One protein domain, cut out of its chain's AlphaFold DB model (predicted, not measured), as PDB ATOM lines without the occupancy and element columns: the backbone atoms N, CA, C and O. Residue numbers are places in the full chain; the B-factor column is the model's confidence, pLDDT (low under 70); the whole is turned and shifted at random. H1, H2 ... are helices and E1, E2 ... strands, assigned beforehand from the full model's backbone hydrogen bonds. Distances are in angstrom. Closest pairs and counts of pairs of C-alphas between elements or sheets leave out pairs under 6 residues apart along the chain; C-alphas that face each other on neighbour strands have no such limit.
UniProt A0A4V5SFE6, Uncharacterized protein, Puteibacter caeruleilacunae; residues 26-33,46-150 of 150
ATOM      1  N   THR A  26     120.140 220.180 137.247       90.31
ATOM      2  CA  THR A  26     119.553 221.106 136.279       90.31
ATOM      3  C   THR A  26     120.577 222.120 135.792       90.31
ATOM      4  O   THR A  26     120.688 222.331 134.585       90.31
ATOM      5  N   LYS A  27     121.349 222.733 136.699       91.19
ATOM      6  CA  LYS A  27     122.386 223.698 136.312       91.19
ATOM      7  C   LYS A  27     123.456 223.033 135.447       91.19
ATOM      8  O   LYS A  27     123.739 223.533 134.364       91.19
ATOM      9  N   GLN A  28     123.959 221.871 135.862       92.88
ATOM     10  CA  GLN A  28     124.953 221.118 135.089       92.88
ATOM     11  C   GLN A  28     124.449 220.752 133.686       92.88
ATOM     12  O   GLN A  28     125.189 220.887 132.712       92.88
ATOM     13  N   LEU A  29     123.187 220.326 133.555       93.88
ATOM     14  CA  LEU A  29     122.590 220.017 132.255       93.88
ATOM     15  C   LEU A  29     122.420 221.271 131.386       93.88
ATOM     16  O   LEU A  29     122.740 221.235 130.198       93.88
ATOM     17  N   LYS A  30     121.946 222.383 131.958       92.75
ATOM     18  CA  LYS A  30     121.799 223.660 131.239       92.75
ATOM     19  C   LYS A  30     123.149 224.181 130.751       92.75
ATOM     20  O   LYS A  30     123.280 224.529 129.580       92.75
ATOM     21  N   ASP A  31     124.167 224.146 131.603       92.88
ATOM     22  CA  ASP A  31     125.532 224.534 131.239       92.88
ATOM     23  C   ASP A  31     126.107 223.606 130.164       92.88
ATOM     24  O   ASP A  31     126.751 224.059 129.217       92.88
ATOM     25  N   PHE A  32     125.819 222.306 130.249       95.19
ATOM     26  CA  PHE A  32     126.200 221.345 129.223       95.19
ATOM     27  C   PHE A  32     125.536 221.635 127.869       95.19
ATOM     28  O   PHE A  32     126.177 221.448 126.836       95.19
ATOM     29  N   LEU A  33     124.289 222.102 127.845       94.50
ATOM     30  CA  LEU A  33     123.538 222.410 126.621       94.50
ATOM     31  C   LEU A  33     123.750 223.832 126.091       94.50
ATOM     32  O   LEU A  33     123.292 224.156 124.991       94.50
ATOM     33  N   GLU A  46     114.756 218.508 138.520       87.88
ATOM     34  CA  GLU A  46     116.049 218.243 139.157       87.88
ATOM     35  C   GLU A  46     116.366 216.750 139.329       87.88
ATOM     36  O   GLU A  46     117.521 216.350 139.220       87.88
ATOM     37  N   ASN A  47     115.348 215.917 139.561       88.06
ATOM     38  CA  ASN A  47     115.517 214.480 139.786       88.06
ATOM     39  C   ASN A  47     115.567 213.691 138.472       88.06
ATOM     40  O   ASN A  47     116.183 212.627 138.404       88.06
ATOM     41  N   LEU A  48     114.921 214.207 137.421       90.81
ATOM     42  CA  LEU A  48     114.825 213.576 136.102       90.81
ATOM     43  C   LEU A  48     115.214 214.547 134.966       90.81
ATOM     44  O   LEU A  48     114.438 214.755 134.028       90.81
ATOM     45  N   PRO A  49     116.422 215.138 135.009       93.50
ATOM     46  CA  PRO A  49     116.800 216.244 134.134       93.50
ATOM     47  C   PRO A  49     116.869 215.836 132.656       93.50
ATOM     48  O   PRO A  49     116.379 216.561 131.789       93.50
ATOM     49  N   VAL A  50     117.402 214.648 132.348       95.62
ATOM     50  CA  VAL A  50     117.466 214.142 130.965       95.62
ATOM     51  C   VAL A  50     116.071 213.789 130.443       95.62
ATOM     52  O   VAL A  50     115.772 214.062 129.286       95.62
ATOM     53  N   TYR A  51     115.179 213.251 131.281       95.31
ATOM     54  CA  TYR A  51     113.790 213.014 130.875       95.31
ATOM     55  C   TYR A  51     113.073 214.324 130.531       95.31
ATOM     56  O   TYR A  51     112.446 214.421 129.475       95.31
ATOM     57  N   SER A  52     113.206 215.357 131.372       94.81
ATOM     58  CA  SER A  52     112.659 216.685 131.071       94.81
ATOM     59  C   SER A  52     113.223 217.249 129.768       94.81
ATOM     60  O   SER A  52     112.461 217.773 128.954       94.81
ATOM     61  N   PHE A  53     114.526 217.080 129.525       95.75
ATOM     62  CA  PHE A  53     115.128 217.446 128.247       95.75
ATOM     63  C   PHE A  53     114.518 216.669 127.078       95.75
ATOM     64  O   PHE A  53     114.176 217.290 126.079       95.75
ATOM     65  N   ASN A  54     114.317 215.354 127.187       96.75
ATOM     66  CA  ASN A  54     113.714 214.555 126.114       96.75
ATOM     67  C   ASN A  54     112.325 215.083 125.729       96.75
ATOM     68  O   ASN A  54     112.012 215.210 124.544       96.75
ATOM     69  N   MET A  55     111.504 215.414 126.732       95.50
ATOM     70  CA  MET A  55     110.166 215.974 126.526       95.50
ATOM     71  C   MET A  55     110.228 217.332 125.832       95.50
ATOM     72  O   MET A  55     109.468 217.583 124.896       95.50
ATOM     73  N   TRP A  56     111.150 218.193 126.252       95.06
ATOM     74  CA  TRP A  56     111.376 219.487 125.621       95.06
ATOM     75  C   TRP A  56     111.881 219.342 124.177       95.06
ATOM     76  O   TRP A  56     111.274 219.866 123.243       95.06
ATOM     77  N   ALA A  57     112.937 218.557 123.973       96.06
ATOM     78  CA  ALA A  57     113.588 218.349 122.687       96.06
ATOM     79  C   ALA A  57     112.641 217.712 121.665       96.06
ATOM     80  O   ALA A  57     112.643 218.120 120.511       96.06
ATOM     81  N   SER A  58     111.755 216.805 122.089       95.88
ATOM     82  CA  SER A  58     110.737 216.218 121.203       95.88
ATOM     83  C   SER A  58     109.786 217.245 120.574       95.88
ATOM     84  O   SER A  58     109.216 216.981 119.521       95.88
ATOM     85  N   LYS A  59     109.623 218.418 121.205       94.69
ATOM     86  CA  LYS A  59     108.762 219.511 120.731       94.69
ATOM     87  C   LYS A  59     109.524 220.607 119.989       94.69
ATOM     88  O   LYS A  59     108.899 221.420 119.316       94.69
ATOM     89  N   LYS A  60     110.837 220.702 120.203       95.00
ATOM     90  CA  LYS A  60     111.656 221.852 119.788       95.00
ATOM     91  C   LYS A  60     112.722 221.503 118.762       95.00
ATOM     92  O   LYS A  60     113.148 222.388 118.030       95.00
ATOM     93  N   ALA A  61     113.165 220.250 118.720       96.94
ATOM     94  CA  ALA A  61     114.072 219.788 117.685       96.94
ATOM     95  C   ALA A  61     113.370 219.863 116.329       96.94
ATOM     96  O   ALA A  61     112.203 219.490 116.204       96.94
ATOM     97  N   GLU A  62     114.100 220.297 115.309       97.75
ATOM     98  CA  GLU A  62     113.586 220.326 113.940       97.75
ATOM     99  C   GLU A  62     113.306 218.905 113.441       97.75
ATOM    100  O   GLU A  62     112.361 218.645 112.696       97.75
ATOM    101  N   HIS A  63     114.121 217.954 113.898       97.88
ATOM    102  CA  HIS A  63     113.920 216.551 113.614       97.88
ATOM    103  C   HIS A  63     114.290 215.672 114.804       97.88
ATOM    104  O   HIS A  63     115.192 215.988 115.581       97.88
ATOM    105  N   THR A  64     113.601 214.538 114.922       98.06
ATOM    106  CA  THR A  64     113.847 213.531 115.958       98.06
ATOM    107  C   THR A  64     113.821 212.141 115.339       98.06
ATOM    108  O   THR A  64     112.928 211.833 114.552       98.06
ATOM    109  N   MET A  65     114.783 211.287 115.692       97.88
ATOM    110  CA  MET A  65     114.876 209.916 115.174       97.88
ATOM    111  C   MET A  65     115.320 208.947 116.267       97.88
ATOM    112  O   MET A  65     116.196 209.270 117.067       97.88
ATOM    113  N   LYS A  66     114.783 207.724 116.276       98.12
ATOM    114  CA  LYS A  66     115.354 206.636 117.082       98.12
ATOM    115  C   LYS A  66     116.630 206.129 116.407       98.12
ATOM    116  O   LYS A  66     116.609 205.859 115.211       98.12
ATOM    117  N   LEU A  67     117.713 205.971 117.157       98.44
ATOM    118  CA  LEU A  67     118.979 205.421 116.680       98.44
ATOM    119  C   LEU A  67     118.985 203.891 116.795       98.44
ATOM    120  O   LEU A  67     118.694 203.343 117.860       98.44
ATOM    121  N   SER A  68     119.369 203.211 115.721       98.12
ATOM    122  CA  SER A  68     119.567 201.762 115.660       98.12
ATOM    123  C   SER A  68     120.779 201.411 114.791       98.12
ATOM    124  O   SER A  68     121.334 202.264 114.100       98.12
ATOM    125  N   VAL A  69     121.194 200.140 114.810       97.88
ATOM    126  CA  VAL A  69     122.262 199.637 113.923       97.88
ATOM    127  C   VAL A  69     121.897 199.824 112.452       97.88
ATOM    128  O   VAL A  69     122.759 200.149 111.641       97.88
ATOM    129  N   ASP A  70     120.620 199.664 112.119       97.81
ATOM    130  CA  ASP A  70     120.159 199.698 110.732       97.81
ATOM    131  C   ASP A  70     120.189 201.113 110.145       97.81
ATOM    132  O   ASP A  70     120.390 201.278 108.945       97.81
ATOM    133  N   ASN A  71     120.027 202.146 110.983       98.25
ATOM    134  CA  ASN A  71     119.911 203.528 110.519       98.25
ATOM    135  C   ASN A  71     121.058 204.456 110.940       98.25
ATOM    136  O   ASN A  71     121.097 205.599 110.478       98.25
ATOM    137  N   VAL A  72     122.008 204.007 111.768       98.44
ATOM    138  CA  VAL A  72     123.069 204.878 112.305       98.44
ATOM    139  C   VAL A  72     123.869 205.578 111.207       98.44
ATOM    140  O   VAL A  72     124.162 206.760 111.337       98.44
ATOM    141  N   LYS A  73     124.145 204.915 110.079       98.25
ATOM    142  CA  LYS A  73     124.846 205.551 108.949       98.25
ATOM    143  C   LYS A  73     124.043 206.713 108.363       98.25
ATOM    144  O   LYS A  73     124.578 207.804 108.219       98.25
ATOM    145  N   SER A  74     122.754 206.507 108.089       98.19
ATOM    146  CA  SER A  74     121.881 207.569 107.569       98.19
ATOM    147  C   SER A  74     121.644 208.690 108.581       98.19
ATOM    148  O   SER A  74     121.549 209.850 108.197       98.19
ATOM    149  N   VAL A  75     121.583 208.364 109.877       98.31
ATOM    150  CA  VAL A  75     121.473 209.354 110.959       98.31
ATOM    151  C   VAL A  75     122.700 210.262 110.962       98.31
ATOM    152  O   VAL A  75     122.556 211.480 111.031       98.31
ATOM    153  N   LEU A  76     123.894 209.670 110.900       98.19
ATOM    154  CA  LEU A  76     125.158 210.403 110.919       98.19
ATOM    155  C   LEU A  76     125.361 211.223 109.645       98.19
ATOM    156  O   LEU A  76     125.864 212.338 109.721       98.19
ATOM    157  N   GLU A  77     124.913 210.728 108.494       97.94
ATOM    158  CA  GLU A  77     124.925 211.522 107.265       97.94
ATOM    159  C   GLU A  77     123.971 212.716 107.370       97.94
ATOM    160  O   GLU A  77     124.345 213.847 107.071       97.94
ATOM    161  N   LYS A  78     122.758 212.500 107.899       98.12
ATOM    162  CA  LYS A  78     121.800 213.583 108.148       98.12
ATOM    163  C   LYS A  78     122.357 214.627 109.116       98.12
ATOM    164  O   LYS A  78     122.117 215.812 108.909       98.12
ATOM    165  N   ALA A  79     123.112 214.202 110.131       97.81
ATOM    166  CA  ALA A  79     123.706 215.078 111.139       97.81
ATOM    167  C   ALA A  79     124.610 216.170 110.549       97.81
ATOM    168  O   ALA A  79     124.691 217.244 111.134       97.81
ATOM    169  N   LYS A  80     125.226 215.938 109.384       97.44
ATOM    170  CA  LYS A  80     126.069 216.930 108.695       97.44
ATOM    171  C   LYS A  80     125.303 218.179 108.248       97.44
ATOM    172  O   LYS A  80     125.912 219.223 108.050       97.44
ATOM    173  N   ASN A  81     123.980 218.085 108.112       97.88
ATOM    174  CA  ASN A  81     123.122 219.189 107.673       97.88
ATOM    175  C   ASN A  81     122.570 220.034 108.832       97.88
ATOM    176  O   ASN A  81     121.708 220.878 108.607       97.88
ATOM    177  N   TYR A  82     123.019 219.787 110.064       97.62
ATOM    178  CA  TYR A  82     122.530 220.460 111.264       97.62
ATOM    179  C   TYR A  82     123.684 221.060 112.054       97.62
ATOM    180  O   TYR A  82     124.754 220.460 112.160       97.62
ATOM    181  N   LYS A  83     123.457 222.227 112.665       96.88
ATOM    182  CA  LYS A  83     124.483 222.874 113.499       96.88
ATOM    183  C   LYS A  83     124.784 222.080 114.759       96.88
ATOM    184  O   LYS A  83     125.936 222.005 115.188       96.88
ATOM    185  N   HIS A  84     123.752 221.493 115.361       97.88
ATOM    186  CA  HIS A  84     123.898 220.722 116.584       97.88
ATOM    187  C   HIS A  84     123.088 219.434 116.543       97.88
ATOM    188  O   HIS A  84     121.924 219.404 116.145       97.88
ATOM    189  N   VAL A  85     123.710 218.364 117.036       98.19
ATOM    190  CA  VAL A  85     123.082 217.052 117.161       98.19
ATOM    191  C   VAL A  85     123.289 216.525 118.569       98.19
ATOM    192  O   VAL A  85     124.418 216.442 119.067       98.19
ATOM    193  N   VAL A  86     122.178 216.163 119.204       98.44
ATOM    194  CA  VAL A  86     122.144 215.638 120.566       98.44
ATOM    195  C   VAL A  86     121.551 214.238 120.554       98.44
ATOM    196  O   VAL A  86     120.498 214.010 119.972       98.44
ATOM    197  N   ILE A  87     122.206 213.292 121.219       98.62
ATOM    198  CA  ILE A  87     121.724 211.924 121.404       98.62
ATOM    199  C   ILE A  87     121.399 211.726 122.876       98.62
ATOM    200  O   ILE A  87     122.188 212.093 123.741       98.62
ATOM    201  N   THR A  88     120.273 211.099 123.175       98.56
ATOM    202  CA  THR A  88     119.924 210.677 124.534       98.56
ATOM    203  C   THR A  88     119.819 209.165 124.598       98.56
ATOM    204  O   THR A  88     119.469 208.528 123.604       98.56
ATOM    205  N   VAL A  89     120.157 208.581 125.746       98.25
ATOM    206  CA  VAL A  89     119.986 207.147 126.022       98.25
ATOM    207  C   VAL A  89     119.085 207.007 127.236       98.25
ATOM    208  O   VAL A  89     119.465 207.383 128.353       98.25
ATOM    209  N   GLY A  90     117.872 206.510 126.995       96.75
ATOM    210  CA  GLY A  90     116.807 206.476 127.988       96.75
ATOM    211  C   GLY A  90     116.623 207.844 128.646       96.75
ATOM    212  O   GLY A  90     116.403 208.850 127.974       96.75
ATOM    213  N   ILE A  91     116.744 207.864 129.970       96.38
ATOM    214  CA  ILE A  91     116.562 209.054 130.811       96.38
ATOM    215  C   ILE A  91     117.812 209.396 131.631       96.38
ATOM    216  O   ILE A  91     117.712 210.105 132.626       96.38
ATOM    217  N   HIS A  92     118.979 208.859 131.259       95.56
ATOM    218  CA  HIS A  92     120.191 208.967 132.083       95.56
ATOM    219  C   HIS A  92     121.388 209.554 131.348       95.56
ATOM    220  O   HIS A  92     122.295 210.068 131.992       95.56
ATOM    221  N   THR A  93     121.436 209.468 130.020       98.00
ATOM    222  CA  THR A  93     122.596 209.936 129.254       98.00
ATOM    223  C   THR A  93     122.162 210.911 128.183       98.00
ATOM    224  O   THR A  93     121.189 210.660 127.476       98.00
ATOM    225  N   ILE A  94     122.926 211.985 128.035       98.31
ATOM    226  CA  ILE A  94     122.813 212.952 126.948       98.31
ATOM    227  C   ILE A  94     124.193 213.181 126.339       98.31
ATOM    228  O   ILE A  94     125.187 213.241 127.056       98.31
ATOM    229  N   VAL A  95     124.279 213.273 125.018       98.62
ATOM    230  CA  VAL A  95     125.533 213.346 124.265       98.62
ATOM    231  C   VAL A  95     125.412 214.407 123.192       98.62
ATOM    232  O   VAL A  95     124.461 214.390 122.424       98.62
ATOM    233  N   LYS A  96     126.392 215.299 123.104       98.19
ATOM    234  CA  LYS A  96     126.576 216.209 121.973       98.19
ATOM    235  C   LYS A  96     127.589 215.598 121.020       98.19
ATOM    236  O   LYS A  96     128.669 215.204 121.468       98.19
ATOM    237  N   ILE A  97     127.278 215.542 119.731       97.88
ATOM    238  CA  ILE A  97     128.306 215.277 118.717       97.88
ATOM    239  C   ILE A  97     129.134 216.554 118.565       97.88
ATOM    240  O   ILE A  97     128.563 217.633 118.426       97.88
ATOM    241  N   VAL A  98     130.463 216.443 118.643       96.88
ATOM    242  CA  VAL A  98     131.366 217.610 118.560       96.88
ATOM    243  C   VAL A  98     132.186 217.639 117.280       96.88
ATOM    244  O   VAL A  98     132.577 218.713 116.842       96.88
ATOM    245  N   ASN A  99     132.448 216.480 116.679       97.12
ATOM    246  CA  ASN A  99     133.166 216.394 115.418       97.12
ATOM    247  C   ASN A  99     132.716 215.137 114.665       97.12
ATOM    248  O   ASN A  99     132.940 214.026 115.141       97.12
ATOM    249  N   LEU A 100     132.054 215.325 113.521       96.62
ATOM    250  CA  LEU A 100     131.574 214.230 112.675       96.62
ATOM    251  C   LEU A 100     132.703 213.551 111.886       96.62
ATOM    252  O   LEU A 100     132.591 212.365 111.585       96.62
ATOM    253  N   GLU A 101     133.782 214.283 111.602       96.25
ATOM    254  CA  GLU A 101     134.913 213.811 110.797       96.25
ATOM    255  C   GLU A 101     135.929 213.027 111.639       96.25
ATOM    256  O   GLU A 101     136.466 212.012 111.191       96.25
ATOM    257  N   ASP A 102     136.149 213.436 112.894       97.81
ATOM    258  CA  ASP A 102     136.899 212.636 113.870       97.81
ATOM    259  C   ASP A 102     136.029 211.470 114.345       97.81
ATOM    260  O   ASP A 102     135.179 211.603 115.232       97.81
ATOM    261  N   CYS A 103     136.215 210.315 113.712       97.19
ATOM    262  CA  CYS A 103     135.369 209.151 113.904       97.19
ATOM    263  C   CYS A 103     136.172 207.856 114.064       97.19
ATOM    264  O   CYS A 103     137.282 207.697 113.560       97.19
ATOM    265  N   SER A 104     135.581 206.895 114.775       98.12
ATOM    266  CA  SER A 104     136.190 205.593 115.037       98.12
ATOM    267  C   SER A 104     135.237 204.456 114.687       98.12
ATOM    268  O   SER A 104     134.099 204.408 115.168       98.12
ATOM    269  N   GLN A 105     135.726 203.489 113.907       98.12
ATOM    270  CA  GLN A 105     134.954 202.320 113.479       98.12
ATOM    271  C   GLN A 105     134.410 201.519 114.666       98.12
ATOM    272  O   GLN A 105     135.094 201.280 115.667       98.12
ATOM    273  N   SER A 106     133.157 201.092 114.563       98.12
ATOM    274  CA  SER A 106     132.489 200.257 115.556       98.12
ATOM    275  C   SER A 106     131.941 199.000 114.897       98.12
ATOM    276  O   SER A 106     131.043 199.086 114.064       98.12
ATOM    277  N   GLY A 107     132.421 197.829 115.319       98.19
ATOM    278  CA  GLY A 107     131.840 196.552 114.894       98.19
ATOM    279  C   GLY A 107     130.396 196.381 115.377       98.19
ATOM    280  O   GLY A 107     129.542 195.936 114.619       98.19
ATOM    281  N   ALA A 108     130.102 196.817 116.608       97.88
ATOM    282  CA  ALA A 108     128.767 196.717 117.200       97.88
ATOM    283  C   ALA A 108     127.736 197.596 116.471       97.88
ATOM    284  O   ALA A 108     126.647 197.133 116.148       97.88
ATOM    285  N   TRP A 109     128.093 198.847 116.165       98.12
ATOM    286  CA  TRP A 109     127.221 199.773 115.434       98.12
ATOM    287  C   TRP A 109     127.328 199.647 113.909       98.12
ATOM    288  O   TRP A 109     126.557 200.279 113.195       98.12
ATOM    289  N   LYS A 110     128.274 198.851 113.395       97.69
ATOM    290  CA  LYS A 110     128.573 198.684 111.961       97.69
ATOM    291  C   LYS A 110     128.792 200.011 111.217       97.69
ATOM    292  O   LYS A 110     128.473 200.124 110.032       97.69
ATOM    293  N   ALA A 111     129.327 201.021 111.901       97.88
ATOM    294  CA  ALA A 111     129.512 202.372 111.376       97.88
ATOM    295  C   ALA A 111     130.732 203.067 111.995       97.88
ATOM    296  O   ALA A 111     131.210 202.673 113.064       97.88
ATOM    297  N   SER A 112     131.203 204.126 111.327       97.81
ATOM    298  CA  SER A 112     132.184 205.042 111.907       97.81
ATOM    299  C   SER A 112     131.475 205.992 112.858       97.81
ATOM    300  O   SER A 112     130.604 206.750 112.441       97.81
ATOM    301  N   MET A 113     131.804 205.913 114.144       98.25
ATOM    302  CA  MET A 113     131.087 206.633 115.190       98.25
ATOM    303  C   MET A 113     131.887 207.883 115.582       98.25
ATOM    304  O   MET A 113     133.046 207.734 115.976       98.25
ATOM    305  N   PRO A 114     131.305 209.089 115.469       98.50
ATOM    306  CA  PRO A 114     132.016 210.353 115.651       98.50
ATOM    307  C   PRO A 114     132.408 210.622 117.102       98.50
ATOM    308  O   PRO A 114     131.920 209.969 118.033       98.50
ATOM    309  N   LYS A 115     133.264 211.621 117.303       98.38
ATOM    310  CA  LYS A 115     133.624 212.134 118.621       98.38
ATOM    311  C   LYS A 115     132.481 212.958 119.214       98.38
ATOM    312  O   LYS A 115     131.806 213.741 118.537       98.38
ATOM    313  N   GLY A 116     132.260 212.783 120.510       98.38
ATOM    314  CA  GLY A 116     131.212 213.459 121.257       98.38
ATOM    315  C   GLY A 116     131.592 213.723 122.706       98.38
ATOM    316  O   GLY A 116     132.590 213.231 123.232       98.38
ATOM    317  N   VAL A 117     130.747 214.501 123.365       98.44
ATOM    318  CA  VAL A 117     130.824 214.738 124.805       98.44
ATOM    319  C   VAL A 117     129.496 214.325 125.408       98.44
ATOM    320  O   VAL A 117     128.452 214.808 124.980       98.44
ATOM    321  N   GLY A 118     129.535 213.432 126.386       98.00
ATOM    322  CA  GLY A 118     128.392 212.935 127.130       98.00
ATOM    323  C   GLY A 118     128.317 213.486 128.544       98.00
ATOM    324  O   GLY A 118     129.338 213.778 129.168       98.00
ATOM    325  N   LEU A 119     127.098 213.561 129.058       97.12
ATOM    326  CA  LEU A 119     126.773 213.767 130.457       97.12
ATOM    327  C   LEU A 119     125.913 212.573 130.902       97.12
ATOM    328  O   LEU A 119     124.855 212.317 130.325       97.12
ATOM    329  N   ILE A 120     126.408 211.802 131.872       96.44
ATOM    330  CA  ILE A 120     125.812 210.529 132.311       96.44
ATOM    331  C   ILE A 120     125.386 210.664 133.771       96.44
ATOM    332  O   ILE A 120     126.214 210.984 134.619       96.44
ATOM    333  N   GLN A 121     124.113 210.415 134.065       92.50
ATOM    334  CA  GLN A 121     123.528 210.486 135.401       92.50
ATOM    335  C   GLN A 121     123.631 209.119 136.093       92.50
ATOM    336  O   GLN A 121     122.949 208.167 135.716       92.50
ATOM    337  N   LYS A 122     124.478 209.017 137.121       88.00
ATOM    338  CA  LYS A 122     124.584 207.849 138.020       88.00
ATOM    339  C   LYS A 122     124.615 208.339 139.465       88.00
ATOM    340  O   LYS A 122     125.655 208.336 140.116       88.00
ATOM    341  N   GLY A 123     123.480 208.847 139.934       85.62
ATOM    342  CA  GLY A 123     123.426 209.684 141.132       85.62
ATOM    343  C   GLY A 123     123.707 211.128 140.748       85.62
ATOM    344  O   GLY A 123     122.761 211.871 140.521       85.62
ATOM    345  N   THR A 124     124.977 211.506 140.593       87.06
ATOM    346  CA  THR A 124     125.389 212.799 140.018       87.06
ATOM    347  C   THR A 124     125.739 212.666 138.535       87.06
ATOM    348  O   THR A 124     125.884 211.559 138.006       87.06
ATOM    349  N   PHE A 125     125.842 213.802 137.841       93.25
ATOM    350  CA  PHE A 125     126.315 213.823 136.464       93.25
ATOM    351  C   PHE A 125     127.836 213.664 136.395       93.25
ATOM    352  O   PHE A 125     128.589 214.355 137.076       93.25
ATOM    353  N   SER A 126     128.289 212.784 135.506       94.31
ATOM    354  CA  SER A 126     129.690 212.673 135.101       94.31
ATOM    355  C   SER A 126     129.832 213.038 133.627       94.31
ATOM    356  O   SER A 126     129.132 212.470 132.781       94.31
ATOM    357  N   LYS A 127     130.746 213.960 133.313       97.00
ATOM    358  CA  LYS A 127     131.096 214.317 131.933       97.00
ATOM    359  C   LYS A 127     132.085 213.298 131.362       97.00
ATOM    360  O   LYS A 127     133.046 212.936 132.036       97.00
ATOM    361  N   LYS A 128     131.879 212.871 130.118       97.50
ATOM    362  CA  LYS A 128     132.778 211.967 129.388       97.50
ATOM    363  C   LYS A 128     132.994 212.480 127.967       97.50
ATOM    364  O   LYS A 128     132.022 212.698 127.258       97.50
ATOM    365  N   GLU A 129     134.238 212.651 127.542       98.25
ATOM    366  CA  GLU A 129     134.588 212.965 126.151       98.25
ATOM    367  C   GLU A 129     135.222 211.735 125.507       98.25
ATOM    368  O   GLU A 129     136.184 211.188 126.041       98.25
ATOM    369  N   ASP A 130     134.634 211.254 124.415       98.50
ATOM    370  CA  ASP A 130     135.023 210.003 123.757       98.50
ATOM    371  C   ASP A 130     134.313 209.888 122.393       98.50
ATOM    372  O   ASP A 130     133.469 210.715 122.036       98.50
ATOM    373  N   TYR A 131     134.573 208.826 121.639       98.56
ATOM    374  CA  TYR A 131     133.707 208.428 120.532       98.56
ATOM    375  C   TYR A 131     132.324 208.043 121.052       98.56
ATOM    376  O   TYR A 131     132.206 207.300 122.030       98.56
ATOM    377  N   ILE A 132     131.257 208.481 120.375       98.50
ATOM    378  CA  ILE A 132     129.887 208.327 120.888       98.50
ATOM    379  C   ILE A 132     129.524 206.867 121.175       98.50
ATOM    380  O   ILE A 132     128.781 206.612 122.117       98.50
ATOM    381  N   LYS A 133     130.115 205.898 120.457       97.94
ATOM    382  CA  LYS A 133     129.943 204.453 120.704       97.94
ATOM    383  C   LYS A 133     130.305 204.036 122.138       97.94
ATOM    384  O   LYS A 133     129.668 203.155 122.700       97.94
ATOM    385  N   ASN A 134     131.295 204.697 122.739       98.25
ATOM    386  CA  ASN A 134     131.786 204.426 124.091       98.25
ATOM    387  C   ASN A 134     130.971 205.156 125.171       98.25
ATOM    388  O   ASN A 134     131.196 204.949 126.367       98.25
ATOM    389  N   ILE A 135     130.062 206.044 124.763       98.25
ATOM    390  CA  ILE A 135     129.196 206.828 125.648       98.25
ATOM    391  C   ILE A 135     127.775 206.257 125.618       98.25
ATOM    392  O   ILE A 135     127.186 206.032 126.669       98.25
ATOM    393  N   ILE A 136     127.245 205.966 124.425       97.94
ATOM    394  CA  ILE A 136     125.883 205.443 124.235       97.94
ATOM    395  C   ILE A 136     125.785 203.915 124.384       97.94
ATOM    396  O   ILE A 136     124.687 203.357 124.305       97.94
ATOM    397  N   GLY A 137     126.920 203.242 124.584       96.69
ATOM    398  CA  GLY A 137     127.017 201.792 124.726       96.69
ATOM    399  C   GLY A 137     126.843 201.030 123.410       96.69
ATOM    400  O   GLY A 137     126.808 201.610 122.323       96.69
ATOM    401  N   ILE A 138     126.743 199.706 123.516       97.00
ATOM    402  CA  ILE A 138     126.434 198.826 122.384       97.00
ATOM    403  C   ILE A 138     124.932 198.863 122.063       97.00
ATOM    404  O   ILE A 138     124.137 199.167 122.953       97.00
ATOM    405  N   PRO A 139     124.523 198.547 120.825       96.69
ATOM    406  CA  PRO A 139     123.114 198.389 120.495       96.69
ATOM    407  C   PRO A 139     122.460 197.313 121.366       96.69
ATOM    408  O   PRO A 139     122.964 196.199 121.480       96.69
ATOM    409  N   ASP A 140     121.337 197.667 121.974       96.25
ATOM    410  CA  ASP A 140     120.543 196.829 122.867       96.25
ATOM    411  C   ASP A 140     119.085 197.328 122.860       96.25
ATOM    412  O   ASP A 140     118.690 198.137 122.015       96.25
ATOM    413  N   ASN A 141     118.284 196.884 123.829       96.06
ATOM    414  CA  ASN A 141     116.885 197.293 123.961       96.06
ATOM    415  C   ASN A 141     116.698 198.725 124.503       96.06
ATOM    416  O   ASN A 141     115.560 199.190 124.597       96.06
ATOM    417  N   GLN A 142     117.769 199.448 124.854       96.94
ATOM    418  CA  GLN A 142     117.645 200.833 125.301       96.94
ATOM    419  C   GLN A 142     117.280 201.752 124.138       96.94
ATOM    420  O   GLN A 142     117.850 201.707 123.043       96.94
ATOM    421  N   ILE A 143     116.340 202.652 124.405       97.81
ATOM    422  CA  ILE A 143     115.938 203.672 123.445       97.81
ATOM    423  C   ILE A 143     117.027 204.736 123.387       97.81
ATOM    424  O   ILE A 143     117.367 205.358 124.393       97.81
ATOM    425  N   ARG A 144     117.553 204.943 122.181       98.56
ATOM    426  CA  ARG A 144     118.470 206.029 121.858       98.56
ATOM    427  C   ARG A 144     117.765 206.973 120.907       98.56
ATOM    428  O   ARG A 144     117.317 206.528 119.853       98.56
ATOM    429  N   THR A 145     117.655 208.239 121.273       98.69
ATOM    430  CA  THR A 145     116.936 209.240 120.477       98.69
ATOM    431  C   THR A 145     117.894 210.334 120.059       98.69
ATOM    432  O   THR A 145     118.623 210.868 120.892       98.69
ATOM    433  N   VAL A 146     117.897 210.655 118.771       98.75
ATOM    434  CA  VAL A 146     118.704 211.711 118.165       98.75
ATOM    435  C   VAL A 146     117.813 212.907 117.885       98.75
ATOM    436  O   VAL A 146     116.770 212.759 117.250       98.75
ATOM    437  N   TYR A 147     118.248 214.071 118.344       98.62
ATOM    438  CA  TYR A 147     117.606 215.365 118.173       98.62
ATOM    439  C   TYR A 147     118.512 216.269 117.341       98.62
ATOM    440  O   TYR A 147     119.708 216.387 117.625       98.62
ATOM    441  N   PHE A 148     117.935 216.899 116.324       98.38
ATOM    442  CA  PHE A 148     118.635 217.749 115.367       98.38
ATOM    443  C   PHE A 148     118.192 219.208 115.535       98.38
ATOM    444  O   PHE A 148     116.988 219.481 115.580       98.38
ATOM    445  N   PHE A 149     119.153 220.130 115.632       97.38
ATOM    446  CA  PHE A 149     118.921 221.557 115.878       97.38
ATOM    447  C   PHE A 149     119.747 222.442 114.933       97.38
ATOM    448  O   PHE A 149     120.879 222.097 114.573       97.38
ATOM    449  N   ASN A 150     119.179 223.599 114.585       93.50
ATOM    450  CA  ASN A 150     119.769 224.653 113.754       93.50
ATOM    451  C   ASN A 150     119.846 225.991 114.491       93.50
ATOM    452  O   ASN A 150     119.085 226.179 115.463       93.50
TER     453      ASN A 150
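This is residues 26 to 33 and 46 to 150 of the 150 residues of an uncharacterized protein of Puteibacter caeruleilacunae (UniProt A0A4V5SFE6). One twisted sheet of six strands makes the core, in the middle of three layers, with H1 and H2 packed on one face and H3 on the other, while the small H4 packs on the sheet beside E4. The long strands E3 and E4 form a hairpin that bends partway, and the short helix H4 follows the edge strand E5. The printed part has 113 residues with four named helices and six named strands, in the order H1 H2 E1 H3 E2 E3 E4 E5 H4 E6; the sheet runs E1 E6 E2 E3 E4 E5, all antiparallel, and the class is mixed, helices and strands. The whole is compact and rounded, with a radius of gyration of the C-alphas of 13.0 A and spans of 35 by 27 by 25 A.

H1, residues 26 to 33, begins at C-alpha 26 (119.553, 221.106, 136.279). H2, residues 49 to 60, is 16.2 A long. E1 is residues 63 to 66 and H3 residues 72 to 79. E2, residues 84 to 89, is 17.0 A long. E3, residues 93 to 106, is 19.5 A from end to end and bends by 115 degrees at residue 101. E4, residues 111 to 122, is 27.6 A long and bends by 77 degrees at residue 115. E5, residues 124 to 131, is 21.6 A long. H4 is residues 133 to 136. E6, residues 144 to 149, is 16.6 A long and ends at C-alpha 149 (118.921, 221.557, 115.878).

E2, E3, E4 and E5 form a meander, each strand the antiparallel neighbour of the one before, with N 87 and O 95 at 2.8 A, N 96 and O 117 at 2.8 A, and N 118 and O 128 at 2.7 A. E6 is the inner strand between E2 and the edge strand E1, with N 86 and O 147 at 2.9 A and N 146 and O 65 at 2.8 A. E1, H3 and E2 make a split strand-helix-strand unit, two strands running the same way with E6 between them, and its crossover is right-handed. The helices and sheet form three layers, H1 and H2 on one face and H3 on the other. H2 is over E6, E2 and, only just, with 3 of its C-alphas, E3; it runs slantwise to the strands, at 47 degrees to E2 on the local plane, and its closest C-alphas to E6 are Ala 57 and Tyr 147, 6.7 A apart. H1 and H2 only just touch, with 3 pairs of C-alphas within 8 A, the closest being Thr 26 and Pro 49 at 6.0 A. H3 is on the sheet at a height of 5.6 A; its closest C-alphas to E4 are Lys 73 and Ala 111, 6.1 A apart. H4 is on the face opposite to H1. Each O i to N i+4 pair is within hydrogen-bond range in H1 and H3, and 7 of 8 in H2; H4 is too short for such a pair.

The C-alphas farthest apart are those of Glu 46 and Gly 107, at 36.2 A. Residues 34 to 45 are not printed, and C-alphas 33 and 46 are 15.2 A apart across the cut. Of the links that are printed whole, none is long. The mean pLDDT of the printed part is 96.5, and no printed residue is under 70.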